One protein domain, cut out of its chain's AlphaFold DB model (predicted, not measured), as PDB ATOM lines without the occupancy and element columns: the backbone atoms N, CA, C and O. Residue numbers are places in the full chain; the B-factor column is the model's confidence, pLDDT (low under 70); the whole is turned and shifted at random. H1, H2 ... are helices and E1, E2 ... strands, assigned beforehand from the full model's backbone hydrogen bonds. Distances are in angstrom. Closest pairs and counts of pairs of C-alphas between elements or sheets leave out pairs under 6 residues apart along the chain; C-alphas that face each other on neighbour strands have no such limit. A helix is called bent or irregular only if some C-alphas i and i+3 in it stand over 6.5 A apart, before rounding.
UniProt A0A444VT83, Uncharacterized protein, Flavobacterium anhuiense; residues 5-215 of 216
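Overview. This is residues 5 to 215 of the 216 residues of an uncharacterized protein of Flavobacterium anhuiense (UniProt A0A444VT83). Helices H2 and H7 pack side by side in the middle, with a small, strongly twisted three-stranded sheet at either side: E1, E3 and E2 with H1 over one face, and E4, E6 and E5 with H2, H6 and H7 over one face. From this body a long arm of H3, the loop of residues 81 to 105 and H4 reaches out, while H5 packs on E1 and H7. The printed part has 211 residues with seven named helices and six named strands, in the order E1 H1 E2 E3 H2 H3 H4 H5 E4 H6 E5 E6 H7. Both sheets are antiparallel, in the orders E1 E3 E2 and E4 E6 E5, and the class is mixed, helices and strands. By its radius of gyration of the C-alphas, 19.3 A, the whole is compact, and the C-alphas span 64 by 45 by 34 A.

Arrangement. Start at E1, residues 5 to 10, which is joined by a tight link, with 0 residues between them, to H1, residues 11 to 28; after it look for the hairpin of E2, residues 32 to 39, and E3, residues 42 to 49. E3 is the inner strand: N 7 and O 47 are 3.0 A apart towards E1, and N 35 and O 46 are 2.9 A apart towards E2, which bends by 52 degrees at residue 36. E1, H1 and E2 form a split strand-helix-strand unit, two strands running the same way with E3 between them, and its crossover is right-handed. H1 is on this sheet at a height of 8.3 A, in two layers, one of helix and one of sheet. Next find H2, residues 54 to 69, whose residues 63 to 68 touch H1 at a steep tilt of 53 degrees, opposite ways; the closest C-alphas are those of Pro 16 and Ala 68, 5.4 A. H3, residues 71 to 80, meets H2 only through their link. H4, residues 106 to 109, is close to H3 but not clearly touching, with the closest C-alphas, those of Ile 75 and Asp 108, 7.4 A apart. In H5, residues 119 to 130, the C-alpha of Ile 127 is 5.6 A from that of Phe 9, the closest pair of H5 and E1. Then come E4, residues 144 to 150, H6, residues 156 to 167, and the hairpin of E5, residues 171 to 179, and E6, residues 182 to 189. N 146 and O 187 are 2.9 A apart between E4 and E6, and N 184 and O 177 are 2.8 A apart between E6 and E5. E4, H6 and E5, with E6 between the strands, form a second split unit with a right-handed crossover. The hub is H7, residues 194 to 214: it touches H2 with Gly 62 and Tyr 202 closest, their C-alphas 4.4 A apart, at a steep tilt of 42 degrees, the same way. With residues 200 to 207 it touches H6, Ser 159 and Val 204 closest at 5.7 A between C-alphas; with residues 195 to 203 it touches H5, Ile 124 and Cys 199 closest at 6.2 A between C-alphas. H2, H6 and H7 lie on the same face of the second sheet, again two layers. Every O i to N i+4 pair is within hydrogen-bond range in H2, H3, H5, H6 and H7, and 12 of 14 are in H1; H4 is too short for such a pair.

Along the chain. Find C-alpha 5 at (38.489, -37.888, -32.664), where E1 begins. H1 covers 24.9 A from first to last C-alpha and is irregular, with C-alphas 12 and 15 7.4 A apart. Look for H2 from (32.269, -29.515, -30.150), C-alpha 54, for 22.9 A. E5 measures 22.5 A and E6 22.8 A. H7, the longest helix, runs 30.7 A to C-alpha 214 at (20.992, -19.062, -55.706).

Size, cuts and confidence. The two C-alphas farthest apart are those of Glu 99 and Asn 142, 65.1 A. The printed part has no cut. The links from H3 to H4, 25 residues, and from H5 to E4, 13 residues, are long. The mean pLDDT of the printed part is 74.9, and 62 residues are under 70, among them 23 to 30, 78 to 112 and 132 to 142.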
ATOM      1  N   PHE A   5      39.583 -37.901 -31.707       74.94
ATOM      2  CA  PHE A   5      38.489 -37.888 -32.664       74.94
ATOM      3  C   PHE A   5      38.976 -38.525 -33.960       74.94
ATOM      4  O   PHE A   5      40.045 -38.187 -34.469       74.94
ATOM      5  N   GLU A   6      38.199 -39.470 -34.479       79.00
ATOM      6  CA  GLU A   6      38.553 -40.254 -35.653       79.00
ATOM      7  C   GLU A   6      37.433 -40.173 -36.687       79.00
ATOM      8  O   GLU A   6      36.276 -40.440 -36.364       79.00
ATOM      9  N   ILE A   7      37.788 -39.835 -37.927       80.12
ATOM     10  CA  ILE A   7      36.894 -39.932 -39.083       80.12
ATOM     11  C   ILE A   7      37.585 -40.755 -40.163       80.12
ATOM     12  O   ILE A   7      38.664 -40.394 -40.638       80.12
ATOM     13  N   ILE A   8      36.919 -41.819 -40.601       81.06
ATOM     14  CA  ILE A   8      37.195 -42.494 -41.870       81.06
ATOM     15  C   ILE A   8      36.322 -41.853 -42.957       81.06
ATOM     16  O   ILE A   8      35.101 -41.777 -42.795       81.06
ATOM     17  N   PHE A   9      36.934 -41.387 -44.047       81.00
ATOM     18  CA  PHE A   9      36.249 -40.735 -45.166       81.00
ATOM     19  C   PHE A   9      36.745 -41.220 -46.540       81.00
ATOM     20  O   PHE A   9      37.858 -41.728 -46.674       81.00
ATOM     21  N   ASP A  10      35.890 -41.044 -47.551       74.75
ATOM     22  CA  ASP A  10      36.072 -41.485 -48.942       74.75
ATOM     23  C   ASP A  10      37.290 -40.818 -49.616       74.75
ATOM     24  O   ASP A  10      37.473 -39.598 -49.532       74.75
ATOM     25  N   GLY A  11      38.109 -41.610 -50.320       75.75
ATOM     26  CA  GLY A  11      39.317 -41.157 -51.015       75.75
ATOM     27  C   GLY A  11      39.119 -40.004 -52.003       75.75
ATOM     28  O   GLY A  11      40.032 -39.193 -52.170       75.75
ATOM     29  N   LEU A  12      37.924 -39.848 -52.586       73.62
ATOM     30  CA  LEU A  12      37.596 -38.713 -53.461       73.62
ATOM     31  C   LEU A  12      37.755 -37.356 -52.754       73.62
ATOM     32  O   LEU A  12      38.088 -36.363 -53.396       73.62
ATOM     33  N   MET A  13      37.571 -37.308 -51.431       73.62
ATOM     34  CA  MET A  13      37.621 -36.073 -50.640       73.62
ATOM     35  C   MET A  13      39.010 -35.742 -50.089       73.62
ATOM     36  O   MET A  13      39.181 -34.682 -49.487       73.62
ATOM     37  N   TYR A  14      40.020 -36.592 -50.317       78.06
ATOM     38  CA  TYR A  14      41.380 -36.409 -49.791       78.06
ATOM     39  C   TYR A  14      42.002 -35.049 -50.138       78.06
ATOM     40  O   TYR A  14      42.585 -34.402 -49.267       78.06
ATOM     41  N   GLY A  15      41.860 -34.597 -51.389       74.25
ATOM     42  CA  GLY A  15      42.372 -33.299 -51.846       74.25
ATOM     43  C   GLY A  15      41.792 -32.122 -51.046       74.25
ATOM     44  O   GLY A  15      42.560 -31.437 -50.360       74.25
ATOM     45  N   PRO A  16      40.457 -31.920 -51.075       74.69
ATOM     46  CA  PRO A  16      39.768 -30.923 -50.254       74.69
ATOM     47  C   PRO A  16      40.090 -31.022 -48.754       74.69
ATOM     48  O   PRO A  16      40.403 -30.007 -48.127       74.69
ATOM     49  N   PHE A  17      40.073 -32.235 -48.182       77.50
ATOM     50  CA  PHE A  17      40.342 -32.458 -46.755       77.50
ATOM     51  C   PHE A  17      41.745 -32.019 -46.351       77.50
ATOM     52  O   PHE A  17      41.908 -31.220 -45.428       77.50
ATOM     53  N   ASN A  18      42.767 -32.531 -47.039       75.44
ATOM     54  CA  ASN A  18      44.157 -32.272 -46.683       75.44
ATOM     55  C   ASN A  18      44.496 -30.778 -46.834       75.44
ATOM     56  O   ASN A  18      45.162 -30.208 -45.973       75.44
ATOM     57  N   TYR A  19      43.962 -30.110 -47.864       72.31
ATOM     58  CA  TYR A  19      44.116 -28.664 -48.030       72.31
ATOM     59  C   TYR A  19      43.518 -27.870 -46.856       72.31
ATOM     60  O   TYR A  19      44.183 -26.995 -46.296       72.31
ATOM     61  N   ARG A  20      42.297 -28.208 -46.413       73.50
ATOM     62  CA  ARG A  20      41.669 -27.529 -45.268       73.50
ATOM     63  C   ARG A  20      42.399 -27.799 -43.956       73.50
ATOM     64  O   ARG A  20      42.569 -26.866 -43.171       73.50
ATOM     65  N   LEU A  21      42.853 -29.032 -43.734       72.19
ATOM     66  CA  LEU A  21      43.649 -29.405 -42.561       72.19
ATOM     67  C   LEU A  21      44.979 -28.643 -42.518       72.19
ATOM     68  O   LEU A  21      45.340 -28.129 -41.466       72.19
ATOM     69  N   GLN A  22      45.658 -28.462 -43.656       72.44
ATOM     70  CA  GLN A  22      46.871 -27.639 -43.739       72.44
ATOM     71  C   GLN A  22      46.611 -26.165 -43.385       72.44
ATOM     72  O   GLN A  22      47.412 -25.562 -42.670       72.44
ATOM     73  N   ILE A  23      45.493 -25.584 -43.837       66.12
ATOM     74  CA  ILE A  23      45.093 -24.216 -43.456       66.12
ATOM     75  C   ILE A  23      44.780 -24.139 -41.958       66.12
ATOM     76  O   ILE A  23      45.275 -23.247 -41.275       66.12
ATOM     77  N   LYS A  24      43.978 -25.072 -41.429       67.31
ATOM     78  CA  LYS A  24      43.603 -25.087 -40.009       67.31
ATOM     79  C   LYS A  24      44.810 -25.332 -39.099       67.31
ATOM     80  O   LYS A  24      44.926 -24.652 -38.090       67.31
ATOM     81  N   ASN A  25      45.754 -26.192 -39.473       66.38
ATOM     82  CA  ASN A  25      46.984 -26.391 -38.708       66.38
ATOM     83  C   ASN A  25      47.798 -25.089 -38.586       66.38
ATOM     84  O   ASN A  25      48.144 -24.686 -37.484       66.38
ATOM     85  N   ARG A  26      47.983 -24.346 -39.689       65.00
ATOM     86  CA  ARG A  26      48.670 -23.035 -39.668       65.00
ATOM     87  C   ARG A  26      48.005 -21.981 -38.774       65.00
ATOM     88  O   ARG A  26      48.679 -21.039 -38.374       65.00
ATOM     89  N   LEU A  27      46.700 -22.099 -38.522       60.41
ATOM     90  CA  LEU A  27      45.917 -21.130 -37.746       60.41
ATOM     91  C   LEU A  27      45.708 -21.543 -36.279       60.41
ATOM     92  O   LEU A  27      45.535 -20.670 -35.438       60.41
ATOM     93  N   TYR A  28      45.695 -22.847 -35.983       58.53
ATOM     94  CA  TYR A  28      45.270 -23.392 -34.686       58.53
ATOM     95  C   TYR A  28      46.243 -24.436 -34.091       58.53
ATOM     96  O   TYR A  28      45.953 -24.978 -33.032       58.53
ATOM     97  N   ASN A  29      47.380 -24.737 -34.740       67.62
ATOM     98  CA  ASN A  29      48.373 -25.740 -34.302       67.62
ATOM     99  C   ASN A  29      47.769 -27.125 -33.965       67.62
ATOM    100  O   ASN A  29      48.170 -27.786 -33.008       67.62
ATOM    101  N   LEU A  30      46.795 -27.577 -34.761       69.44
ATOM    102  CA  LEU A  30      46.120 -28.858 -34.541       69.44
ATOM    103  C   LEU A  30      47.083 -30.046 -34.704       69.44
ATOM    104  O   LEU A  30      47.623 -30.265 -35.791       69.44
ATOM    105  N   SER A  31      47.210 -30.869 -33.658       76.06
ATOM    106  CA  SER A  31      47.811 -32.204 -33.761       76.06
ATOM    107  C   SER A  31      46.856 -33.125 -34.516       76.06
ATOM    108  O   SER A  31      45.788 -33.476 -34.015       76.06
ATOM    109  N   TYR A  32      47.227 -33.510 -35.738       77.12
ATOM    110  CA  TYR A  32      46.479 -34.497 -36.508       77.12
ATOM    111  C   TYR A  32      47.395 -35.455 -37.266       77.12
ATOM    112  O   TYR A  32      48.500 -35.110 -37.685       77.12
ATOM    113  N   SER A  33      46.891 -36.663 -37.504       79.56
ATOM    114  CA  SER A  33      47.484 -37.625 -38.430       79.56
ATOM    115  C   SER A  33      46.463 -38.040 -39.481       79.56
ATOM    116  O   SER A  33      45.283 -38.226 -39.184       79.56
ATOM    117  N   LEU A  34      46.927 -38.183 -40.723       79.75
ATOM    118  CA  LEU A  34      46.111 -38.610 -41.854       79.75
ATOM    119  C   LEU A  34      46.721 -39.880 -42.448       79.75
ATOM    120  O   LEU A  34      47.799 -39.846 -43.035       79.75
ATOM    121  N   GLN A  35      46.047 -41.009 -42.247       84.94
ATOM    122  CA  GLN A  35      46.516 -42.335 -42.650       84.94
ATOM    123  C   GLN A  35      45.638 -42.879 -43.776       84.94
ATOM    124  O   GLN A  35      44.417 -42.775 -43.713       84.94
ATOM    125  N   LYS A  36      46.246 -43.482 -44.800       83.75
ATOM    126  CA  LYS A  36      45.509 -44.206 -45.842       83.75
ATOM    127  C   LYS A  36      45.068 -45.570 -45.309       83.75
ATOM    128  O   LYS A  36      45.860 -46.272 -44.683       83.75
ATOM    129  N   SER A  37      43.824 -45.946 -45.574       81.38
ATOM    130  CA  SER A  37      43.247 -47.248 -45.247       81.38
ATOM    131  C   SER A  37      42.409 -47.771 -46.418       81.38
ATOM    132  O   SER A  37      42.189 -47.073 -47.409       81.38
ATOM    133  N   PHE A  38      41.953 -49.017 -46.315       77.44
ATOM    134  CA  PHE A  38      41.041 -49.619 -47.282       77.44
ATOM    135  C   PHE A  38      39.866 -50.268 -46.555       77.44
ATOM    136  O   PHE A  38      40.019 -50.796 -45.451       77.44
ATOM    137  N   THR A  39      38.680 -50.220 -47.154       70.19
ATOM    138  CA  THR A  39      37.485 -50.906 -46.640       70.19
ATOM    139  C   THR A  39      36.646 -51.344 -47.831       70.19
ATOM    140  O   THR A  39      36.250 -50.500 -48.624       70.19
ATOM    141  N   ASN A  40      36.397 -52.650 -47.977       74.56
ATOM    142  CA  ASN A  40      35.701 -53.232 -49.136       74.56
ATOM    143  C   ASN A  40      36.291 -52.750 -50.481       74.56
ATOM    144  O   ASN A  40      35.572 -52.227 -51.329       74.56
ATOM    145  N   ASP A  41      37.620 -52.838 -50.613       75.19
ATOM    146  CA  ASP A  41      38.428 -52.365 -51.752       75.19
ATOM    147  C   ASP A  41      38.329 -50.862 -52.089       75.19
ATOM    148  O   ASP A  41      38.978 -50.384 -53.020       75.19
ATOM    149  N   GLN A  42      37.595 -50.077 -51.296       72.50
ATOM    150  CA  GLN A  42      37.554 -48.622 -51.414       72.50
ATOM    151  C   GLN A  42      38.722 -47.992 -50.657       72.50
ATOM    152  O   GLN A  42      38.974 -48.311 -49.492       72.50
ATOM    153  N   GLU A  43      39.430 -47.083 -51.328       80.44
ATOM    154  CA  GLU A  43      40.448 -46.235 -50.717       80.44
ATOM    155  C   GLU A  43      39.787 -45.218 -49.786       80.44
ATOM    156  O   GLU A  43      38.979 -44.395 -50.216       80.44
ATOM    157  N   ASN A  44      40.172 -45.267 -48.515       81.88
ATOM    158  CA  ASN A  44      39.681 -44.385 -47.472       81.88
ATOM    159  C   ASN A  44      40.849 -43.680 -46.783       81.88
ATOM    160  O   ASN A  44      41.998 -44.132 -46.807       81.88
ATOM    161  N   TYR A  45      40.542 -42.574 -46.119       80.25
ATOM    162  CA  TYR A  45      41.490 -41.856 -45.286       80.25
ATOM    163  C   TYR A  45      40.964 -41.732 -43.867       80.25
ATOM    164  O   TYR A  45      39.812 -41.378 -43.631       80.25
ATOM    165  N   LYS A  46      41.845 -42.041 -42.922       82.50
ATOM    166  CA  LYS A  46      41.627 -42.012 -41.483       82.50
ATOM    167  C   LYS A  46      42.298 -40.768 -40.924       82.50
ATOM    168  O   LYS A  46      43.525 -40.703 -40.836       82.50
ATOM    169  N   LEU A  47      41.483 -39.783 -40.581       79.88
ATOM    170  CA  LEU A  47      41.888 -38.583 -39.866       79.88
ATOM    171  C   LEU A  47      41.766 -38.851 -38.368       79.88
ATOM    172  O   LEU A  47      40.665 -39.121 -37.899       79.88
ATOM    173  N   ASN A  48      42.876 -38.767 -37.638       80.56
ATOM    174  CA  ASN A  48      42.882 -38.742 -36.175       80.56
ATOM    175  C   ASN A  48      43.290 -37.337 -35.735       80.56
ATOM    176  O   ASN A  48      44.316 -36.849 -36.211       80.56
ATOM    177  N   ILE A  49      42.521 -36.710 -34.847       77.06
ATOM    178  CA  ILE A  49      42.846 -35.408 -34.250       77.06
ATOM    179  C   ILE A  49      42.811 -35.551 -32.732       77.06
ATOM    180  O   ILE A  49      41.881 -36.150 -32.185       77.06
ATOM    181  N   ASP A  50      43.826 -35.009 -32.071       73.88
ATOM    182  CA  ASP A  50      43.894 -34.962 -30.614       73.88
ATOM    183  C   ASP A  50      43.188 -33.695 -30.095       73.88
ATOM    184  O   ASP A  50      43.336 -32.618 -30.666       73.88
ATOM    185  N   ASP A  51      42.427 -33.842 -29.007       71.12
ATOM    186  CA  ASP A  51      41.898 -32.759 -28.163       71.12
ATOM    187  C   ASP A  51      41.102 -31.635 -28.861       71.12
ATOM    188  O   ASP A  51      41.350 -30.454 -28.635       71.12
ATOM    189  N   LEU A  52      40.072 -32.009 -29.632       75.94
ATOM    190  CA  LEU A  52      39.057 -31.069 -30.140       75.94
ATOM    191  C   LEU A  52      37.816 -30.943 -29.241       75.94
ATOM    192  O   LEU A  52      37.349 -31.927 -28.651       75.94
ATOM    193  N   ASP A  53      37.199 -29.756 -29.250       80.56
ATOM    194  CA  ASP A  53      35.854 -29.523 -28.706       80.56
ATOM    195  C   ASP A  53      34.717 -29.584 -29.759       80.56
ATOM    196  O   ASP A  53      34.928 -29.748 -30.962       80.56
ATOM    197  N   TYR A  54      33.466 -29.469 -29.296       82.12
ATOM    198  CA  TYR A  54      32.269 -29.515 -30.150       82.12
ATOM    199  C   TYR A  54      32.216 -28.391 -31.196       82.12
ATOM    200  O   TYR A  54      31.784 -28.628 -32.325       82.12
ATOM    201  N   LYS A  55      32.648 -27.180 -30.834       83.94
ATOM    202  CA  LYS A  55      32.668 -26.020 -31.725       83.94
ATOM    203  C   LYS A  55      33.710 -26.224 -32.819       83.94
ATOM    204  O   LYS A  55      33.412 -26.020 -33.991       83.94
ATOM    205  N   GLU A  56      34.902 -26.687 -32.463       83.88
ATOM    206  CA  GLU A  56      35.975 -26.945 -33.424       83.88
ATOM    207  C   GLU A  56      35.626 -28.074 -34.397       83.88
ATOM    208  O   GLU A  56      35.877 -27.948 -35.596       83.88
ATOM    209  N   ILE A  57      34.991 -29.146 -33.912       84.25
ATOM    210  CA  ILE A  57      34.519 -30.273 -34.734       84.25
ATOM    211  C   ILE A  57      33.435 -29.826 -35.719       84.25
ATOM    212  O   ILE A  57      33.473 -30.205 -36.894       84.25
ATOM    213  N   TYR A  58      32.508 -28.976 -35.275       88.06
ATOM    214  CA  TYR A  58      31.508 -28.361 -36.142       88.06
ATOM    215  C   TYR A  58      32.161 -27.469 -37.213       88.06
ATOM    216  O   TYR A  58      31.924 -27.647 -38.410       88.06
ATOM    217  N   SER A  59      33.052 -26.556 -36.803       83.12
ATOM    218  CA  SER A  59      33.799 -25.664 -37.704       83.12
ATOM    219  C   SER A  59      34.720 -26.414 -38.676       83.12
ATOM    220  O   SER A  59      35.019 -25.910 -39.765       83.12
ATOM    221  N   LEU A  60      35.198 -27.603 -38.299       83.06
ATOM    222  CA  LEU A  60      35.939 -28.501 -39.179       83.06
ATOM    223  C   LEU A  60      35.013 -29.047 -40.271       83.06
ATOM    224  O   LEU A  60      35.331 -28.881 -41.446       83.06
ATOM    225  N   GLY A  61      33.856 -29.607 -39.901       87.19
ATOM    226  CA  GLY A  61      32.839 -30.084 -40.847       87.19
ATOM    227  C   GLY A  61      32.401 -29.002 -41.839       87.19
ATOM    228  O   GLY A  61      32.487 -29.202 -43.052       87.19
ATOM    229  N   GLY A  62      32.044 -27.817 -41.340       86.75
ATOM    230  CA  GLY A  62      31.657 -26.676 -42.175       86.75
ATOM    231  C   GLY A  62      32.763 -26.195 -43.115       86.75
ATOM    232  O   GLY A  62      32.572 -26.068 -44.326       86.75
ATOM    233  N   GLY A  63      33.979 -26.032 -42.586       79.88
ATOM    234  CA  GLY A  63      35.148 -25.650 -43.380       79.88
ATOM    235  C   GLY A  63      35.531 -26.667 -44.461       79.88
ATOM    236  O   GLY A  63      36.168 -26.292 -45.447       79.88
ATOM    237  N   LEU A  64      35.164 -27.938 -44.289       79.75
ATOM    238  CA  LEU A  64      35.366 -28.996 -45.276       79.75
ATOM    239  C   LEU A  64      34.283 -29.000 -46.354       79.75
ATOM    240  O   LEU A  64      34.625 -29.216 -47.514       79.75
ATOM    241  N   CYS A  65      33.032 -28.677 -46.011       81.94
ATOM    242  CA  CYS A  65      31.994 -28.414 -47.008       81.94
ATOM    243  C   CYS A  65      32.417 -27.270 -47.942       81.94
ATOM    244  O   CYS A  65      32.510 -27.471 -49.152       81.94
ATOM    245  N   PHE A  66      32.804 -26.119 -47.374       79.69
ATOM    246  CA  PHE A  66      33.290 -24.967 -48.138       79.69
ATOM    247  C   PHE A  66      34.456 -25.333 -49.072       79.69
ATOM    248  O   PHE A  66      34.477 -24.945 -50.241       79.69
ATOM    249  N   SER A  67      35.418 -26.113 -48.560       77.69
ATOM    250  CA  SER A  67      36.601 -26.543 -49.320       77.69
ATOM    251  C   SER A  67      36.261 -27.527 -50.437       77.69
ATOM    252  O   SER A  67      36.931 -27.517 -51.462       77.69
ATOM    253  N   ALA A  68      35.245 -28.373 -50.253       76.25
ATOM    254  CA  ALA A  68      34.764 -29.285 -51.283       76.25
ATOM    255  C   ALA A  68      33.988 -28.526 -52.365       76.25
ATOM    256  O   ALA A  68      34.337 -28.621 -53.538       76.25
ATOM    257  N   PHE A  69      33.012 -27.702 -51.973       77.56
ATOM    258  CA  PHE A  69      32.197 -26.898 -52.886       77.56
ATOM    259  C   PHE A  69      33.054 -26.001 -53.792       77.56
ATOM    260  O   PHE A  69      32.876 -25.981 -55.010       77.56
ATOM    261  N   ASN A  70      34.058 -25.330 -53.220       75.94
ATOM    262  CA  ASN A  70      34.966 -24.459 -53.967       75.94
ATOM    263  C   ASN A  70      36.174 -25.193 -54.587       75.94
ATOM    264  O   ASN A  70      36.957 -24.555 -55.287       75.94
ATOM    265  N   TRP A  71      36.344 -26.510 -54.409       79.12
ATOM    266  CA  TRP A  71      37.559 -27.231 -54.835       79.12
ATOM    267  C   TRP A  71      37.872 -27.087 -56.328       79.12
ATOM    268  O   TRP A  71      39.006 -26.776 -56.706       79.12
ATOM    269  N   ASN A  72      36.863 -27.290 -57.181       75.81
ATOM    270  CA  ASN A  72      37.021 -27.163 -58.629       75.81
ATOM    271  C   ASN A  72      37.308 -25.713 -59.015       75.81
ATOM    272  O   ASN A  72      38.263 -25.470 -59.740       75.81
ATOM    273  N   LYS A  73      36.568 -24.759 -58.437       76.06
ATOM    274  CA  LYS A  73      36.772 -23.317 -58.624       76.06
ATOM    275  C   LYS A  73      38.182 -22.878 -58.215       76.06
ATOM    276  O   LYS A  73      38.793 -22.086 -58.919       76.06
ATOM    277  N   ASP A  74      38.742 -23.432 -57.141       72.69
ATOM    278  CA  ASP A  74      40.122 -23.189 -56.705       72.69
ATOM    279  C   ASP A  74      41.156 -23.861 -57.622       72.69
ATOM    280  O   ASP A  74      42.252 -23.335 -57.815       72.69
ATOM    281  N   ILE A  75      40.870 -25.039 -58.188       69.56
ATOM    282  CA  ILE A  75      41.716 -25.643 -59.233       69.56
ATOM    283  C   ILE A  75      41.681 -24.787 -60.501       69.56
ATOM    284  O   ILE A  75      42.739 -24.438 -61.008       69.56
ATOM    285  N   GLU A  76      40.500 -24.425 -60.988       68.62
ATOM    286  CA  GLU A  76      40.285 -23.618 -62.190       68.62
ATOM    287  C   GLU A  76      40.899 -22.230 -62.040       68.62
ATOM    288  O   GLU A  76      41.676 -21.823 -62.897       68.62
ATOM    289  N   LYS A  77      40.671 -21.556 -60.908       70.56
ATOM    290  CA  LYS A  77      41.335 -20.298 -60.558       70.56
ATOM    291  C   LYS A  77      42.851 -20.457 -60.561       70.56
ATOM    292  O   LYS A  77      43.513 -19.680 -61.233       70.56
ATOM    293  N   ARG A  78      43.408 -21.489 -59.913       66.81
ATOM    294  CA  ARG A  78      44.856 -21.765 -59.984       66.81
ATOM    295  C   ARG A  78      45.325 -22.103 -61.393       66.81
ATOM    296  O   ARG A  78      46.488 -21.880 -61.679       66.81
ATOM    297  N   ILE A  79      44.491 -22.655 -62.271       61.06
ATOM    298  CA  ILE A  79      44.860 -22.854 -63.676       61.06
ATOM    299  C   ILE A  79      44.843 -21.511 -64.411       61.06
ATOM    300  O   ILE A  79      45.785 -21.250 -65.141       61.06
ATOM    301  N   ILE A  80      43.872 -20.627 -64.175       60.38
ATOM    302  CA  ILE A  80      43.788 -19.280 -64.773       60.38
ATOM    303  C   ILE A  80      44.940 -18.381 -64.285       60.38
ATOM    304  O   ILE A  80      45.652 -17.793 -65.094       60.38
ATOM    305  N   GLU A  81      45.222 -18.373 -62.980       59.53
ATOM    306  CA  GLU A  81      46.409 -17.767 -62.343       59.53
ATOM    307  C   GLU A  81      47.732 -18.452 -62.745       59.53
ATOM    308  O   GLU A  81      48.811 -17.962 -62.407       59.53
ATOM    309  N   ARG A  82      47.650 -19.557 -63.500       54.19
ATOM    310  CA  ARG A  82      48.734 -20.232 -64.230       54.19
ATOM    311  C   ARG A  82      48.491 -20.276 -65.758       54.19
ATOM    312  O   ARG A  82      49.036 -21.162 -66.413       54.19
ATOM    313  N   SER A  83      47.690 -19.375 -66.343       50.25
ATOM    314  CA  SER A  83      47.385 -19.393 -67.795       50.25
ATOM    315  C   SER A  83      47.647 -18.106 -68.578       50.25
ATOM    316  O   SER A  83      47.386 -18.058 -69.770       50.25
ATOM    317  N   SER A  84      48.206 -17.082 -67.960       51.16
ATOM    318  CA  SER A  84      48.723 -15.897 -68.646       51.16
ATOM    319  C   SER A  84      50.278 -15.770 -68.724       51.16
ATOM    320  O   SER A  84      50.762 -15.509 -69.808       51.16
ATOM    321  N   ILE A  85      51.116 -15.943 -67.680       53.03
ATOM    322  CA  ILE A  85      52.566 -15.639 -67.746       53.03
ATOM    323  C   ILE A  85      53.244 -16.474 -68.785       53.03
ATOM    324  O   ILE A  85      53.147 -17.700 -68.833       53.03
ATOM    325  N   ASN A  86      54.108 -15.738 -69.446       51.03
ATOM    326  CA  ASN A  86      55.194 -16.296 -70.178       51.03
ATOM    327  C   ASN A  86      56.482 -16.138 -69.365       51.03
ATOM    328  O   ASN A  86      56.801 -15.061 -68.863       51.03
ATOM    329  N   ASN A  87      57.183 -17.271 -69.229       50.06
ATOM    330  CA  ASN A  87      58.428 -17.516 -68.486       50.06
ATOM    331  C   ASN A  87      58.316 -17.645 -66.951       50.06
ATOM    332  O   ASN A  87      58.561 -16.695 -66.212       50.06
ATOM    333  N   PHE A  88      58.083 -18.870 -66.456       42.94
ATOM    334  CA  PHE A  88      58.289 -19.209 -65.039       42.94
ATOM    335  C   PHE A  88      58.977 -20.565 -64.830       42.94
ATOM    336  O   PHE A  88      58.510 -21.587 -65.326       42.94
ATOM    337  N   THR A  89      60.053 -20.586 -64.037       45.34
ATOM    338  CA  THR A  89      60.824 -21.799 -63.693       45.34
ATOM    339  C   THR A  89      60.506 -22.380 -62.303       45.34
ATOM    340  O   THR A  89      61.045 -23.426 -61.954       45.34
ATOM    341  N   GLY A  90      59.577 -21.785 -61.534       40.53
ATOM    342  CA  GLY A  90      58.950 -22.442 -60.370       40.53
ATOM    343  C   GLY A  90      58.132 -21.531 -59.433       40.53
ATOM    344  O   GLY A  90      58.714 -20.658 -58.808       40.53
ATOM    345  N   ILE A  91      56.823 -21.825 -59.265       37.72
ATOM    346  CA  ILE A  91      55.752 -21.115 -58.489       37.72
ATOM    347  C   ILE A  91      54.989 -20.000 -59.265       37.72
ATOM    348  O   ILE A  91      55.297 -18.825 -59.112       37.72
ATOM    349  N   PRO A  92      53.953 -20.323 -60.068       37.78
ATOM    350  CA  PRO A  92      53.461 -19.419 -61.120       37.78
ATOM    351  C   PRO A  92      52.338 -18.423 -60.691       37.78
ATOM    352  O   PRO A  92      51.448 -18.814 -59.940       37.78
ATOM    353  N   PHE A  93      52.386 -17.172 -61.206       33.81
ATOM    354  CA  PHE A  93      51.459 -16.012 -61.015       33.81
ATOM    355  C   PHE A  93      51.320 -15.112 -62.289       33.81
ATOM    356  O   PHE A  93      52.286 -14.447 -62.648       33.81
ATOM    357  N   PHE A  94      50.214 -15.119 -63.054       37.75
ATOM    358  CA  PHE A  94      50.334 -15.042 -64.537       37.75
ATOM    359  C   PHE A  94      49.886 -13.750 -65.346       37.75
ATOM    360  O   PHE A  94      48.895 -13.110 -65.005       37.75
ATOM    361  N   LEU A  95      50.590 -13.396 -66.465       35.81
ATOM    362  CA  LEU A  95      50.472 -12.227 -67.418       35.81
ATOM    363  C   LEU A  95      50.765 -12.557 -68.945       35.81
ATOM    364  O   LEU A  95      51.924 -12.825 -69.253       35.81
ATOM    365  N   GLY A  96      49.805 -12.506 -69.907       30.83
ATOM    366  CA  GLY A  96      49.875 -13.265 -71.209       30.83
ATOM    367  C   GLY A  96      49.364 -12.649 -72.534       30.83
ATOM    368  O   GLY A  96      49.335 -11.427 -72.658       30.83
ATOM    369  N   THR A  97      48.971 -13.478 -73.532       34.28
ATOM    370  CA  THR A  97      48.440 -13.060 -74.869       34.28
ATOM    371  C   THR A  97      47.359 -13.982 -75.504       34.28
ATOM    372  O   THR A  97      47.124 -15.107 -75.086       34.28
ATOM    373  N   ASN A  98      46.661 -13.503 -76.550       37.25
ATOM    374  CA  ASN A  98      45.424 -14.113 -77.093       37.25
ATOM    375  C   ASN A  98      45.562 -15.367 -77.993       37.25
ATOM    376  O   ASN A  98      44.537 -15.965 -78.325       37.25
ATOM    377  N   GLU A  99      46.761 -15.781 -78.414       37.62
ATOM    378  CA  GLU A  99      46.926 -17.025 -79.203       37.62
ATOM    379  C   GLU A  99      46.969 -18.287 -78.309       37.62
ATOM    380  O   GLU A  99      46.883 -19.422 -78.783       37.62
ATOM    381  N   GLU A 100      47.011 -18.091 -76.991       41.53
ATOM    382  CA  GLU A 100      47.166 -19.122 -75.966       41.53
ATOM    383  C   GLU A 100      45.809 -19.731 -75.570       41.53
ATOM    384  O   GLU A 100      45.269 -19.502 -74.486       41.53
ATOM    385  N   ARG A 101      45.231 -20.565 -76.448       36.53
ATOM    386  CA  ARG A 101      44.110 -21.435 -76.051       36.53
ATOM    387  C   ARG A 101      44.578 -22.439 -74.993       36.53
ATOM    388  O   ARG A 101      45.344 -23.355 -75.282       36.53
ATOM    389  N   ILE A 102      44.065 -22.282 -73.777       40.28
ATOM    390  CA  ILE A 102      44.476 -23.041 -72.591       40.28
ATOM    391  C   ILE A 102      44.049 -24.514 -72.694       40.28
ATOM    392  O   ILE A 102      42.929 -24.890 -72.338       40.28
ATOM    393  N   GLU A 103      44.969 -25.400 -73.078       41.88
ATOM    394  CA  GLU A 103      44.846 -26.808 -72.707       41.88
ATOM    395  C   GLU A 103      45.232 -26.984 -71.232       41.88
ATOM    396  O   GLU A 103      46.412 -27.017 -70.888       41.88
ATOM    397  N   LEU A 104      44.244 -27.174 -70.342       42.94
ATOM    398  CA  LEU A 104      44.544 -27.581 -68.958       42.94
ATOM    399  C   LEU A 104      45.450 -28.829 -68.999       42.94
ATOM    400  O   LEU A 104      45.091 -29.807 -69.676       42.94
ATOM    401  N   ASN A 105      46.577 -28.838 -68.274       49.31
ATOM    402  CA  ASN A 105      47.475 -29.996 -68.291       49.31
ATOM    403  C   ASN A 105      46.746 -31.258 -67.774       49.31
ATOM    404  O   ASN A 105      45.847 -31.191 -66.928       49.31
ATOM    405  N   LYS A 106      47.142 -32.436 -68.277       56.97
ATOM    406  CA  LYS A 106      46.467 -33.716 -67.980       56.97
ATOM    407  C   LYS A 106      46.467 -34.104 -66.492       56.97
ATOM    408  O   LYS A 106      45.700 -34.989 -66.128       56.97
ATOM    409  N   ASN A 107      47.303 -33.501 -65.647       61.22
ATOM    410  CA  ASN A 107      47.436 -33.852 -64.231       61.22
ATOM    411  C   ASN A 107      46.583 -32.975 -63.309       61.22
ATOM    412  O   ASN A 107      46.116 -33.478 -62.291       61.22
ATOM    413  N   ASP A 108      46.340 -31.707 -63.651       57.81
ATOM    414  CA  ASP A 108      45.424 -30.851 -62.885       57.81
ATOM    415  C   ASP A 108      43.951 -31.107 -63.274       57.81
ATOM    416  O   ASP A 108      43.106 -31.187 -62.386       57.81
ATOM    417  N   LYS A 109      43.658 -31.430 -64.550       60.47
ATOM    418  CA  LYS A 109      42.346 -31.973 -64.992       60.47
ATOM    419  C   LYS A 109      41.878 -33.169 -64.153       60.47
ATOM    420  O   LYS A 109      40.711 -33.251 -63.795       60.47
ATOM    421  N   LYS A 110      42.795 -34.085 -63.816       63.50
ATOM    422  CA  LYS A 110      42.520 -35.297 -63.019       63.50
ATOM    423  C   LYS A 110      42.196 -35.027 -61.543       63.50
ATOM    424  O   LYS A 110      41.839 -35.965 -60.842       63.50
ATOM    425  N   LYS A 111      42.370 -33.792 -61.057       65.44
ATOM    426  CA  LYS A 111      42.090 -33.404 -59.662       65.44
ATOM    427  C   LYS A 111      40.721 -32.751 -59.486       65.44
ATOM    428  O   LYS A 111      40.322 -32.535 -58.344       65.44
ATOM    429  N   LEU A 112      40.037 -32.410 -60.581       67.81
ATOM    430  CA  LEU A 112      38.658 -31.932 -60.542       67.81
ATOM    431  C   LEU A 112      37.754 -33.068 -60.057       67.81
ATOM    432  O   LEU A 112      37.856 -34.198 -60.537       67.81
ATOM    433  N   ILE A 113      36.878 -32.765 -59.106       70.44
ATOM    434  CA  ILE A 113      35.939 -33.725 -58.528       70.44
ATOM    435  C   ILE A 113      34.564 -33.421 -59.113       70.44
ATOM    436  O   ILE A 113      34.055 -32.313 -58.966       70.44
ATOM    437  N   ASN A 114      33.944 -34.391 -59.780       69.25
ATOM    438  CA  ASN A 114      32.546 -34.241 -60.162       69.25
ATOM    439  C   ASN A 114      31.670 -34.444 -58.917       69.25
ATOM    440  O   ASN A 114      31.588 -35.560 -58.405       69.25
ATOM    441  N   PHE A 115      31.035 -33.375 -58.440       68.94
ATOM    442  CA  PHE A 115      30.065 -33.418 -57.350       68.94
ATOM    443  C   PHE A 115      28.647 -33.524 -57.940       68.94
ATOM    444  O   PHE A 115      28.076 -32.498 -58.317       68.94
ATOM    445  N   PRO A 116      28.049 -34.730 -58.054       68.44
ATOM    446  CA  PRO A 116      26.632 -34.850 -58.387       68.44
ATOM    447  C   PRO A 116      25.755 -34.145 -57.338       68.44
ATOM    448  O   PRO A 116      26.173 -33.912 -56.203       68.44
ATOM    449  N   LYS A 117      24.518 -33.800 -57.717       70.00
ATOM    450  CA  LYS A 117      23.600 -32.964 -56.917       70.00
ATOM    451  C   LYS A 117      23.366 -33.482 -55.486       70.00
ATOM    452  O   LYS A 117      23.159 -32.687 -54.575       70.00
ATOM    453  N   ASP A 118      23.397 -34.797 -55.315       73.50
ATOM    454  CA  ASP A 118      23.187 -35.559 -54.082       73.50
ATOM    455  C   ASP A 118      24.497 -35.999 -53.395       73.50
ATOM    456  O   ASP A 118      24.459 -36.650 -52.349       73.50
ATOM    457  N   TYR A 119      25.666 -35.643 -53.948       77.19
ATOM    458  CA  TYR A 119      26.979 -36.078 -53.453       77.19
ATOM    459  C   TYR A 119      27.148 -35.847 -51.956       77.19
ATOM    460  O   TYR A 119      27.662 -36.703 -51.245       77.19
ATOM    461  N   PHE A 120      26.732 -34.676 -51.485       78.62
ATOM    462  CA  PHE A 120      26.966 -34.233 -50.122       78.62
ATOM    463  C   PHE A 120      26.108 -34.976 -49.092       78.62
ATOM    464  O   PHE A 120      26.617 -35.357 -48.038       78.62
ATOM    465  N   ASP A 121      24.849 -35.261 -49.420       81.62
ATOM    466  CA  ASP A 121      23.966 -36.049 -48.560       81.62
ATOM    467  C   ASP A 121      24.421 -37.523 -48.545       81.62
ATOM    468  O   ASP A 121      24.536 -38.139 -47.480       81.62
ATOM    469  N   ASN A 122      24.822 -38.052 -49.710       82.38
ATOM    470  CA  ASN A 122      25.464 -39.364 -49.845       82.38
ATOM    471  C   ASN A 122      26.802 -39.452 -49.090       82.38
ATOM    472  O   ASN A 122      27.131 -40.504 -48.545       82.38
ATOM    473  N   PHE A 123      27.577 -38.368 -49.031       83.56
ATOM    474  CA  PHE A 123      28.845 -38.294 -48.303       83.56
ATOM    475  C   PHE A 123      28.632 -38.383 -46.788       83.56
ATOM    476  O   PHE A 123      29.334 -39.150 -46.130       83.56
ATOM    477  N   ILE A 124      27.621 -37.695 -46.242       87.31
ATOM    478  CA  ILE A 124      27.230 -37.839 -44.830       87.31
ATOM    479  C   ILE A 124      26.811 -39.290 -44.539       87.31
ATOM    480  O   ILE A 124      27.278 -39.876 -43.562       87.31
ATOM    481  N   ILE A 125      25.994 -39.906 -45.404       87.19
ATOM    482  CA  ILE A 125      25.581 -41.315 -45.263       87.19
ATOM    483  C   ILE A 125      26.802 -42.252 -45.293       87.19
ATOM    484  O   ILE A 125      26.950 -43.098 -44.408       87.19
ATOM    485  N   LYS A 126      27.711 -42.071 -46.261       83.44
ATOM    486  CA  LYS A 126      28.961 -42.837 -46.383       83.44
ATOM    487  C   LYS A 126      29.833 -42.704 -45.140       83.44
ATOM    488  O   LYS A 126      30.187 -43.732 -44.566       83.44
ATOM    489  N   ILE A 127      30.127 -41.485 -44.680       82.88
ATOM    490  CA  ILE A 127      30.895 -41.260 -43.449       82.88
ATOM    491  C   ILE A 127      30.229 -41.964 -42.266       82.88
ATOM    492  O   ILE A 127      30.897 -42.714 -41.554       82.88
ATOM    493  N   LYS A 128      28.916 -41.798 -42.070       82.94
ATOM    494  CA  LYS A 128      28.223 -42.454 -40.955       82.94
ATOM    495  C   LYS A 128      28.299 -43.981 -41.055       82.94
ATOM    496  O   LYS A 128      28.503 -44.611 -40.025       82.94
ATOM    497  N   SER A 129      28.241 -44.566 -42.258       82.06
ATOM    498  CA  SER A 129      28.390 -46.017 -42.482       82.06
ATOM    499  C   SER A 129      29.818 -46.554 -42.270       82.06
ATOM    500  O   SER A 129      29.987 -47.600 -41.645       82.06
ATOM    501  N   LEU A 130      30.855 -45.830 -42.710       79.62
ATOM    502  CA  LEU A 130      32.262 -46.231 -42.557       79.62
ATOM    503  C   LEU A 130      32.722 -46.231 -41.093       79.62
ATOM    504  O   LEU A 130      33.611 -46.992 -40.721       79.62
ATOM    505  N   ASN A 131      32.109 -45.395 -40.253       75.56
ATOM    506  CA  ASN A 131      32.523 -45.211 -38.864       75.56
ATOM    507  C   ASN A 131      31.694 -46.031 -37.850       75.56
ATOM    508  O   ASN A 131      32.002 -45.972 -36.663       75.56
ATOM    509  N   VAL A 132      30.690 -46.830 -38.261       67.19
ATOM    510  CA  VAL A 132      29.755 -47.554 -37.349       67.19
ATOM    511  C   VAL A 132      30.455 -48.464 -36.322       67.19
ATOM    512  O   VAL A 132      29.969 -48.624 -35.205       67.19
ATOM    513  N   LEU A 133      31.600 -49.050 -36.676       58.16
ATOM    514  CA  LEU A 133      32.177 -50.240 -36.030       58.16
ATOM    515  C   LEU A 133      33.005 -50.016 -34.743       58.16
ATOM    516  O   LEU A 133      33.789 -50.891 -34.378       58.16
ATOM    517  N   SER A 134      32.890 -48.887 -34.034       55.88
ATOM    518  CA  SER A 134      33.719 -48.672 -32.832       55.88
ATOM    519  C   SER A 134      33.076 -47.869 -31.702       55.88
ATOM    520  O   SER A 134      32.158 -47.076 -31.903       55.88
ATOM    521  N   GLU A 135      33.660 -48.006 -30.504       51.84
ATOM    522  CA  GLU A 135      33.353 -47.215 -29.301       51.84
ATOM    523  C   GLU A 135      33.455 -45.686 -29.492       51.84
ATOM    524  O   GLU A 135      33.066 -44.926 -28.609       51.84
ATOM    525  N   LYS A 136      33.986 -45.218 -30.626       52.91
ATOM    526  CA  LYS A 136      34.155 -43.799 -30.976       52.91
ATOM    527  C   LYS A 136      32.818 -43.136 -31.329       52.91
ATOM    528  O   LYS A 136      32.684 -41.926 -31.187       52.91
ATOM    529  N   ASN A 137      31.799 -43.939 -31.654       59.62
ATOM    530  CA  ASN A 137      30.400 -43.511 -31.747       59.62
ATOM    531  C   ASN A 137      29.688 -43.473 -30.385       59.62
ATOM    532  O   ASN A 137      28.458 -43.497 -30.360       59.62
ATOM    533  N   LYS A 138      30.409 -43.455 -29.250       62.47
ATOM    534  CA  LYS A 138      29.801 -43.259 -27.923       62.47
ATOM    535  C   LYS A 138      28.970 -41.975 -27.946       62.47
ATOM    536  O   LYS A 138      29.502 -40.868 -27.899       62.47
ATOM    537  N   ILE A 139      27.657 -42.161 -28.055       68.12
ATOM    538  CA  ILE A 139      26.650 -41.114 -27.956       68.12
ATOM    539  C   ILE A 139      26.847 -40.471 -26.591       68.12
ATOM    540  O   ILE A 139      26.777 -41.157 -25.567       68.12
ATOM    541  N   PHE A 140      27.123 -39.171 -26.565       66.62
ATOM    542  CA  PHE A 140      27.235 -38.473 -25.296       66.62
ATOM    543  C   PHE A 140      25.833 -38.276 -24.743       66.62
ATOM    544  O   PHE A 140      25.014 -37.563 -25.321       66.62
ATOM    545  N   GLU A 141      25.571 -38.922 -23.615       65.81
ATOM    546  CA  GLU A 141      24.469 -38.538 -22.748       65.81
ATOM    547  C   GLU A 141      24.872 -37.275 -21.962       65.81
ATOM    548  O   GLU A 141      26.065 -37.004 -21.760       65.81
ATOM    549  N   ASN A 142      23.867 -36.526 -21.496       69.25
ATOM    550  CA  ASN A 142      23.910 -35.135 -21.008       69.25
ATOM    551  C   ASN A 142      23.871 -34.063 -22.108       69.25
ATOM    552  O   ASN A 142      24.512 -34.182 -23.149       69.25
ATOM    553  N   GLN A 143      23.162 -32.967 -21.820       77.75
ATOM    554  CA  GLN A 143      23.083 -31.796 -22.692       77.75
ATOM    555  C   GLN A 143      24.478 -31.194 -22.930       77.75
ATOM    556  O   GLN A 143      25.221 -30.908 -21.987       77.75
ATOM    557  N   LYS A 144      24.839 -31.020 -24.205       85.44
ATOM    558  CA  LYS A 144      26.058 -30.335 -24.660       85.44
ATOM    559  C   LYS A 144      25.671 -29.158 -25.527       85.44
ATOM    560  O   LYS A 144      24.739 -29.280 -26.309       85.44
ATOM    561  N   GLN A 145      26.382 -28.047 -25.387       89.94
ATOM    562  CA  GLN A 145      26.073 -26.790 -26.058       89.94
ATOM    563  C   GLN A 145      27.335 -26.240 -26.725       89.94
ATOM    564  O   GLN A 145      28.430 -26.379 -26.178       89.94
ATOM    565  N   PHE A 146      27.186 -25.642 -27.904       89.69
ATOM    566  CA  PHE A 146      28.258 -24.972 -28.636       89.69
ATOM    567  C   PHE A 146      27.686 -23.800 -29.446       89.69
ATOM    568  O   PHE A 146      26.554 -23.864 -29.926       89.69
ATOM    569  N   THR A 147      28.463 -22.725 -29.588       89.75
ATOM    570  CA  THR A 147      28.061 -21.511 -30.318       89.75
ATOM    571  C   THR A 147      28.905 -21.345 -31.574       89.75
ATOM    572  O   THR A 147      30.136 -21.444 -31.522       89.75
ATOM    573  N   ILE A 148      28.230 -21.081 -32.687       87.31
ATOM    574  CA  ILE A 148      28.768 -21.034 -34.049       87.31
ATOM    575  C   ILE A 148      28.386 -19.712 -34.709       87.31
ATOM    576  O   ILE A 148      27.321 -19.174 -34.420       87.31
ATOM    577  N   ASP A 149      29.241 -19.199 -35.584       85.81
ATOM    578  CA  ASP A 149      28.867 -18.216 -36.600       85.81
ATOM    579  C   ASP A 149      27.985 -18.874 -37.676       85.81
ATOM    580  O   ASP A 149      28.173 -20.049 -38.004       85.81
ATOM    581  N   ILE A 150      27.003 -18.128 -38.188       85.75
ATOM    582  CA  ILE A 150      26.108 -18.540 -39.280       85.75
ATOM    583  C   ILE A 150      25.855 -17.372 -40.236       85.75
ATOM    584  O   ILE A 150      25.888 -16.208 -39.831       85.75
ATOM    585  N   ASP A 151      25.565 -17.686 -41.496       79.94
ATOM    586  CA  ASP A 151      25.370 -16.678 -42.539       79.94
ATOM    587  C   ASP A 151      23.902 -16.240 -42.701       79.94
ATOM    588  O   ASP A 151      23.639 -15.073 -42.992       79.94
ATOM    589  N   ASP A 152      22.940 -17.144 -42.476       81.75
ATOM    590  CA  ASP A 152      21.499 -16.861 -42.535       81.75
ATOM    591  C   ASP A 152      20.793 -17.321 -41.239       81.75
ATOM    592  O   ASP A 152      20.617 -18.522 -41.020       81.75
ATOM    593  N   PRO A 153      20.316 -16.407 -40.369       84.69
ATOM    594  CA  PRO A 153      19.590 -16.785 -39.153       84.69
ATOM    595  C   PRO A 153      18.260 -17.504 -39.438       84.69
ATOM    596  O   PRO A 153      17.724 -18.156 -38.548       84.69
ATOM    597  N   ASN A 154      17.741 -17.432 -40.668       83.25
ATOM    598  CA  ASN A 154      16.525 -18.125 -41.095       83.25
ATOM    599  C   ASN A 154      16.818 -19.511 -41.705       83.25
ATOM    600  O   ASN A 154      15.884 -20.272 -41.977       83.25
ATOM    601  N   SER A 155      18.085 -19.866 -41.967       83.69
ATOM    602  CA  SER A 155      18.458 -21.199 -42.464       83.69
ATOM    603  C   SER A 155      18.600 -22.206 -41.332       83.69
ATOM    604  O   SER A 155      18.083 -23.322 -41.431       83.69
ATOM    605  N   ILE A 156      19.254 -21.786 -40.246       90.62
ATOM    606  CA  ILE A 156      19.838 -22.690 -39.256       90.62
ATOM    607  C   ILE A 156      18.823 -23.643 -38.622       90.62
ATOM    608  O   ILE A 156      19.088 -24.840 -38.528       90.62
ATOM    609  N   GLU A 157      17.637 -23.157 -38.247       92.12
ATOM    610  CA  GLU A 157      16.593 -23.994 -37.643       92.12
ATOM    611  C   GLU A 157      16.071 -25.052 -38.621       92.12
ATOM    612  O   GLU A 157      15.867 -26.203 -38.235       92.12
ATOM    613  N   THR A 158      15.931 -24.692 -39.902       91.44
ATOM    614  CA  THR A 158      15.493 -25.615 -40.960       91.44
ATOM    615  C   THR A 158      16.558 -26.680 -41.209       91.44
ATOM    616  O   THR A 158      16.252 -27.869 -41.174       91.44
ATOM    617  N   SER A 159      17.822 -26.285 -41.384       91.75
ATOM    618  CA  SER A 159      18.931 -27.219 -41.621       91.75
ATOM    619  C   SER A 159      19.171 -28.160 -40.434       91.75
ATOM    620  O   SER A 159      19.433 -29.349 -40.634       91.75
ATOM    621  N   VAL A 160      19.018 -27.671 -39.197       94.38
ATOM    622  CA  VAL A 160      19.064 -28.495 -37.977       94.38
ATOM    623  C   VAL A 160      17.880 -29.468 -37.918       94.38
ATOM    624  O   VAL A 160      18.080 -30.653 -37.639       94.38
ATOM    625  N   ALA A 161      16.659 -29.020 -38.226       93.88
ATOM    626  CA  ALA A 161      15.470 -29.874 -38.249       93.88
ATOM    627  C   ALA A 161      15.552 -30.972 -39.328       93.88
ATOM    628  O   ALA A 161      15.286 -32.140 -39.033       93.88
ATOM    629  N   GLU A 162      15.986 -30.630 -40.546       92.50
ATOM    630  CA  GLU A 162      16.248 -31.592 -41.624       92.50
ATOM    631  C   GLU A 162      17.310 -32.620 -41.216       92.50
ATOM    632  O   GLU A 162      17.119 -33.821 -41.415       92.50
ATOM    633  N   TYR A 163      18.422 -32.174 -40.619       93.12
ATOM    634  CA  TYR A 163      19.489 -33.070 -40.175       93.12
ATOM    635  C   TYR A 163      18.999 -34.042 -39.087       93.12
ATOM    636  O   TYR A 163      19.254 -35.249 -39.164       93.12
ATOM    637  N   ASN A 164      18.240 -33.547 -38.103       93.19
ATOM    638  CA  ASN A 164      17.616 -34.375 -37.071       93.19
ATOM    639  C   ASN A 164      16.699 -35.444 -37.671       93.19
ATOM    640  O   ASN A 164      16.818 -36.618 -37.314       93.19
ATOM    641  N   PHE A 165      15.815 -35.047 -38.592       92.62
ATOM    642  CA  PHE A 165      14.858 -35.938 -39.246       92.62
ATOM    643  C   PHE A 165      15.561 -37.018 -40.082       92.62
ATOM    644  O   PHE A 165      15.342 -38.211 -39.865       92.62
ATOM    645  N   ASN A 166      16.462 -36.612 -40.982       89.62
ATOM    646  CA  ASN A 166      17.146 -37.514 -41.910       89.62
ATOM    647  C   ASN A 166      18.085 -38.496 -41.198       89.62
ATOM    648  O   ASN A 166      18.182 -39.662 -41.586       89.62
ATOM    649  N   TYR A 167      18.777 -38.044 -40.146       86.88
ATOM    650  CA  TYR A 167      19.854 -38.806 -39.509       86.88
ATOM    651  C   TYR A 167      19.556 -39.272 -38.079       86.88
ATOM    652  O   TYR A 167      20.453 -39.824 -37.436       86.88
ATOM    653  N   LYS A 168      18.313 -39.093 -37.608       86.75
ATOM    654  CA  LYS A 168      17.798 -39.515 -36.289       86.75
ATOM    655  C   LYS A 168      18.626 -38.973 -35.116       86.75
ATOM    656  O   LYS A 168      18.988 -39.711 -34.202       86.75
ATOM    657  N   THR A 169      18.925 -37.676 -35.164       89.12
ATOM    658  CA  THR A 169      19.666 -36.943 -34.117       89.12
ATOM    659  C   THR A 169      18.767 -35.915 -33.418       89.12
ATOM    660  O   THR A 169      17.576 -35.828 -33.715       89.12
ATOM    661  N   ASN A 170      19.293 -35.206 -32.414       90.31
ATOM    662  CA  ASN A 170      18.516 -34.307 -31.551       90.31
ATOM    663  C   ASN A 170      19.288 -33.034 -31.167       90.31
ATOM    664  O   ASN A 170      19.511 -32.724 -29.991       90.31
ATOM    665  N   PHE A 171      19.702 -32.307 -32.198       93.88
ATOM    666  CA  PHE A 171      20.207 -30.949 -32.088       93.88
ATOM    667  C   PHE A 171      19.050 -29.950 -31.974       93.88
ATOM    668  O   PHE A 171      18.018 -30.102 -32.619       93.88
ATOM    669  N   PHE A 172      19.224 -28.905 -31.181       94.00
ATOM    670  CA  PHE A 172      18.237 -27.854 -30.970       94.00
ATOM    671  C   PHE A 172      18.946 -26.510 -31.066       94.00
ATOM    672  O   PHE A 172      19.939 -26.294 -30.370       94.00
ATOM    673  N   VAL A 173      18.443 -25.604 -31.901       95.12
ATOM    674  CA  VAL A 173      18.838 -24.195 -31.810       95.12
ATOM    675  C   VAL A 173      18.199 -23.652 -30.533       95.12
ATOM    676  O   VAL A 173      16.995 -23.776 -30.334       95.12
ATOM    677  N   THR A 174      19.025 -23.152 -29.618       95.19
ATOM    678  CA  THR A 174      18.579 -22.637 -28.308       95.19
ATOM    679  C   THR A 174      18.521 -21.120 -28.266       95.19
ATOM    680  O   THR A 174      17.776 -20.554 -27.474       95.19
ATOM    681  N   GLU A 175      19.313 -20.463 -29.111       95.75
ATOM    682  CA  GLU A 175      19.438 -19.016 -29.165       95.75
ATOM    683  C   GLU A 175      20.077 -18.608 -30.497       95.75
ATOM    684  O   GLU A 175      20.980 -19.297 -30.980       95.75
ATOM    685  N   ILE A 176      19.647 -17.474 -31.056       95.50
ATOM    686  CA  ILE A 176      20.325 -16.783 -32.156       95.50
ATOM    687  C   ILE A 176      20.574 -15.337 -31.711       95.50
ATOM    688  O   ILE A 176      19.666 -14.671 -31.213       95.50
ATOM    689  N   LYS A 177      21.808 -14.854 -31.871       94.94
ATOM    690  CA  LYS A 177      22.256 -13.507 -31.486       94.94
ATOM    691  C   LYS A 177      22.939 -12.811 -32.655       94.94
ATOM    692  O   LYS A 177      23.652 -13.450 -33.416       94.94
ATOM    693  N   LEU A 178      22.774 -11.495 -32.748       92.62
ATOM    694  CA  LEU A 178      23.565 -10.628 -33.620       92.62
ATOM    695  C   LEU A 178      24.632  -9.933 -32.765       92.62
ATOM    696  O   LEU A 178      24.287  -9.235 -31.812       92.62
ATOM    697  N   ILE A 179      25.911 -10.135 -33.083       88.75
ATOM    698  CA  ILE A 179      27.054  -9.525 -32.389       88.75
ATOM    699  C   ILE A 179      27.997  -8.980 -33.461       88.75
ATOM    700  O   ILE A 179      28.400  -9.725 -34.348       88.75
ATOM    701  N   ASP A 180      28.314  -7.685 -33.409       86.31
ATOM    702  CA  ASP A 180      29.236  -7.014 -34.341       86.31
ATOM    703  C   ASP A 180      28.973  -7.334 -35.829       86.31
ATOM    704  O   ASP A 180      29.884  -7.612 -36.604       86.31
ATOM    705  N   GLN A 181      27.694  -7.275 -36.223       86.19
ATOM    706  CA  GLN A 181      27.167  -7.576 -37.569       86.19
ATOM    707  C   GLN A 181      27.211  -9.055 -38.001       86.19
ATOM    708  O   GLN A 181      26.759  -9.370 -39.100       86.19
ATOM    709  N   LEU A 182      27.668  -9.970 -37.143       84.88
ATOM    710  CA  LEU A 182      27.672 -11.413 -37.390       84.88
ATOM    711  C   LEU A 182      26.565 -12.116 -36.595       84.88
ATOM    712  O   LEU A 182      26.351 -11.831 -35.412       84.88
ATOM    713  N   TYR A 183      25.864 -13.051 -37.238       89.50
ATOM    714  CA  TYR A 183      24.895 -13.904 -36.558       89.50
ATOM    715  C   TYR A 183      25.593 -15.102 -35.920       89.50
ATOM    716  O   TYR A 183      26.424 -15.769 -36.537       89.50
ATOM    717  N   PHE A 184      25.217 -15.392 -34.680       91.50
ATOM    718  CA  PHE A 184      25.690 -16.533 -33.917       91.50
ATOM    719  C   PHE A 184      24.510 -17.380 -33.460       91.50
ATOM    720  O   PHE A 184      23.610 -16.871 -32.790       91.50
ATOM    721  N   ALA A 185      24.533 -18.674 -33.772       93.56
ATOM    722  CA  ALA A 185      23.578 -19.644 -33.249       93.56
ATOM    723  C   ALA A 185      24.216 -20.475 -32.137       93.56
ATOM    724  O   ALA A 185      25.351 -20.941 -32.251       93.56
ATOM    725  N   THR A 186      23.463 -20.706 -31.067       94.94
ATOM    726  CA  THR A 186      23.855 -21.611 -29.987       94.94
ATOM    727  C   THR A 186      23.061 -22.905 -30.113       94.94
ATOM    728  O   THR A 186      21.844 -22.928 -29.910       94.94
ATOM    729  N   ILE A 187      23.753 -23.994 -30.444       94.50
ATOM    730  CA  ILE A 187      23.169 -25.317 -30.669       94.50
ATOM    731  C   ILE A 187      23.394 -26.192 -29.437       94.50
ATOM    732  O   ILE A 187      24.503 -26.277 -28.911       94.50
ATOM    733  N   GLN A 188      22.340 -26.878 -29.004       93.31
ATOM    734  CA  GLN A 188      22.363 -27.871 -27.938       93.31
ATOM    735  C   GLN A 188      22.076 -29.271 -28.495       93.31
ATOM    736  O   GLN A 188      21.177 -29.436 -29.308       93.31
ATOM    737  N   ALA A 189      22.779 -30.297 -28.023       89.81
ATOM    738  CA  ALA A 189      22.518 -31.705 -28.326       89.81
ATOM    739  C   ALA A 189      22.231 -32.491 -27.039       89.81
ATOM    740  O   ALA A 189      22.821 -32.197 -25.998       89.81
ATOM    741  N   THR A 190      21.354 -33.500 -27.096       82.31
ATOM    742  CA  THR A 190      21.048 -34.379 -25.936       82.31
ATOM    743  C   THR A 190      21.519 -35.824 -26.105       82.31
ATOM    744  O   THR A 190      21.732 -36.504 -25.104       82.31
ATOM    745  N   LYS A 191      21.658 -36.295 -27.352       80.25
ATOM    746  CA  LYS A 191      22.205 -37.593 -27.771       80.25
ATOM    747  C   LYS A 191      22.850 -37.435 -29.154       80.25
ATOM    748  O   LYS A 191      22.250 -37.759 -30.174       80.25
ATOM    749  N   ALA A 192      24.078 -36.935 -29.176       80.81
ATOM    750  CA  ALA A 192      24.890 -36.834 -30.385       80.81
ATOM    751  C   ALA A 192      26.279 -37.430 -30.134       80.81
ATOM    752  O   ALA A 192      26.775 -37.415 -29.006       80.81
ATOM    753  N   SER A 193      26.909 -37.946 -31.182       84.06
ATOM    754  CA  SER A 193      28.341 -38.245 -31.220       84.06
ATOM    755  C   SER A 193      29.129 -37.047 -31.772       84.06
ATOM    756  O   SER A 193      28.556 -36.126 -32.358       84.06
ATOM    757  N   LEU A 194      30.461 -37.071 -31.652       83.69
ATOM    758  CA  LEU A 194      31.319 -36.088 -32.335       83.69
ATOM    759  C   LEU A 194      31.153 -36.155 -33.866       83.69
ATOM    760  O   LEU A 194      31.238 -35.137 -34.550       83.69
ATOM    761  N   LEU A 195      30.854 -37.343 -34.402       86.88
ATOM    762  CA  LEU A 195      30.607 -37.550 -35.826       86.88
ATOM    763  C   LEU A 195      29.324 -36.849 -36.297       86.88
ATOM    764  O   LEU A 195      29.299 -36.285 -37.390       86.88
ATOM    765  N   ASP A 196      28.275 -36.844 -35.471       89.69
ATOM    766  CA  ASP A 196      27.030 -36.127 -35.774       89.69
ATOM    767  C   ASP A 196      27.249 -34.611 -35.795       89.69
ATOM    768  O   ASP A 196      26.749 -33.935 -36.686       89.69
ATOM    769  N   VAL A 197      28.048 -34.084 -34.861       89.81
ATOM    770  CA  VAL A 197      28.405 -32.653 -34.778       89.81
ATOM    771  C   VAL A 197      29.202 -32.219 -36.012       89.81
ATOM    772  O   VAL A 197      28.910 -31.185 -36.610       89.81
ATOM    773  N   PHE A 198      30.158 -33.049 -36.441       89.31
ATOM    774  CA  PHE A 198      30.904 -32.862 -37.685       89.31
ATOM    775  C   PHE A 198      29.976 -32.834 -38.911       89.31
ATOM    776  O   PHE A 198      30.054 -31.930 -39.745       89.31
ATOM    777  N   CYS A 199      29.078 -33.817 -39.021       90.75
ATOM    778  CA  CYS A 199      28.163 -33.937 -40.154       90.75
ATOM    779  C   CYS A 199      27.101 -32.826 -40.177       90.75
ATOM    780  O   CYS A 199      26.713 -32.390 -41.258       90.75
ATOM    781  N   LEU A 200      26.656 -32.346 -39.011       93.00
ATOM    782  CA  LEU A 200      25.766 -31.193 -38.903       93.00
ATOM    783  C   LEU A 200      26.460 -29.926 -39.415       93.00
ATOM    784  O   LEU A 200      25.891 -29.229 -40.250       93.00
ATOM    785  N   GLY A 201      27.707 -29.678 -38.994       91.25
ATOM    786  CA  GLY A 201      28.513 -28.573 -39.522       91.25
ATOM    787  C   GLY A 201      28.675 -28.654 -41.039       91.25
ATOM    788  O   GLY A 201      28.539 -27.652 -41.732       91.25
ATOM    789  N   TYR A 202      28.867 -29.858 -41.579       89.50
ATOM    790  CA  TYR A 202      28.910 -30.071 -43.024       89.50
ATOM    791  C   TYR A 202      27.582 -29.717 -43.728       89.50
ATOM    792  O   TYR A 202      27.600 -29.055 -44.764       89.50
ATOM    793  N   LYS A 203      26.434 -30.139 -43.175       90.19
ATOM    794  CA  LYS A 203      25.090 -29.903 -43.743       90.19
ATOM    795  C   LYS A 203      24.664 -28.434 -43.672       90.19
ATOM    796  O   LYS A 203      24.173 -27.918 -44.668       90.19
ATOM    797  N   VAL A 204      24.875 -27.752 -42.547       90.56
ATOM    798  CA  VAL A 204      24.480 -26.339 -42.396       90.56
ATOM    799  C   VAL A 204      25.243 -25.449 -43.377       90.56
ATOM    800  O   VAL A 204      24.619 -24.767 -44.183       90.56
ATOM    801  N   TYR A 205      26.580 -25.530 -43.398       86.81
ATOM    802  CA  TYR A 205      27.379 -24.737 -44.343       86.81
ATOM    803  C   TYR A 205      27.051 -25.075 -45.806       86.81
ATOM    804  O   TYR A 205      27.126 -24.200 -46.662       86.81
ATOM    805  N   LEU A 206      26.651 -26.315 -46.115       85.38
ATOM    806  CA  LEU A 206      26.191 -26.670 -47.458       85.38
ATOM    807  C   LEU A 206      24.911 -25.930 -47.850       85.38
ATOM    808  O   LEU A 206      24.786 -25.487 -48.992       85.38
ATOM    809  N   ASP A 207      23.938 -25.861 -46.946       86.00
ATOM    810  CA  ASP A 207      22.668 -25.194 -47.217       86.00
ATOM    811  C   ASP A 207      22.865 -23.677 -47.355       86.00
ATOM    812  O   ASP A 207      22.290 -23.078 -48.265       86.00
ATOM    813  N   ASP A 208      23.746 -23.080 -46.546       84.31
ATOM    814  CA  ASP A 208      24.134 -21.669 -46.655       84.31
ATOM    815  C   ASP A 208      24.869 -21.375 -47.982       84.31
ATOM    816  O   ASP A 208      24.502 -20.439 -48.698       84.31
ATOM    817  N   GLU A 209      25.830 -22.211 -48.402       78.56
ATOM    818  CA  GLU A 209      26.508 -22.065 -49.705       78.56
ATOM    819  C   GLU A 209      25.548 -22.248 -50.894       78.56
ATOM    820  O   GLU A 209      25.638 -21.517 -51.888       78.56
ATOM    821  N   LYS A 210      24.588 -23.182 -50.800       77.75
ATOM    822  CA  LYS A 210      23.523 -23.358 -51.805       77.75
ATOM    823  C   LYS A 210      22.629 -22.118 -51.893       77.75
ATOM    824  O   LYS A 210      22.344 -21.673 -53.003       77.75
ATOM    825  N   ARG A 211      22.215 -21.544 -50.753       75.56
ATOM    826  CA  ARG A 211      21.419 -20.304 -50.697       75.56
ATOM    827  C   ARG A 211      22.185 -19.144 -51.326       75.56
ATOM    828  O   ARG A 211      21.663 -18.529 -52.254       75.56
ATOM    829  N   ARG A 212      23.441 -18.912 -50.923       72.62
ATOM    830  CA  ARG A 212      24.310 -17.882 -51.523       72.62
ATOM    831  C   ARG A 212      24.435 -18.037 -53.039       72.62
ATOM    832  O   ARG A 212      24.266 -17.062 -53.762       72.62
ATOM    833  N   SER A 213      24.646 -19.261 -53.519       65.75
ATOM    834  CA  SER A 213      24.762 -19.562 -54.955       65.75
ATOM    835  C   SER A 213      23.454 -19.401 -55.743       65.75
ATOM    836  O   SER A 213      23.495 -19.381 -56.966       65.75
ATOM    837  N   SER A 214      22.299 -19.315 -55.073       66.00
ATOM    838  CA  SER A 214      20.992 -19.062 -55.706       66.00
ATOM    839  C   SER A 214      20.586 -17.582 -55.740       66.00
ATOM    840  O   SER A 214      19.587 -17.240 -56.369       66.00
ATOM    841  N   LEU A 215      21.345 -16.720 -55.056       57.38
ATOM    842  CA  LEU A 215      21.120 -15.273 -54.949       57.38
ATOM    843  C   LEU A 215      22.136 -14.442 -55.759       57.38
ATOM    844  O   LEU A 215      22.041 -13.214 -55.758       57.38
TER     845      LEU A 215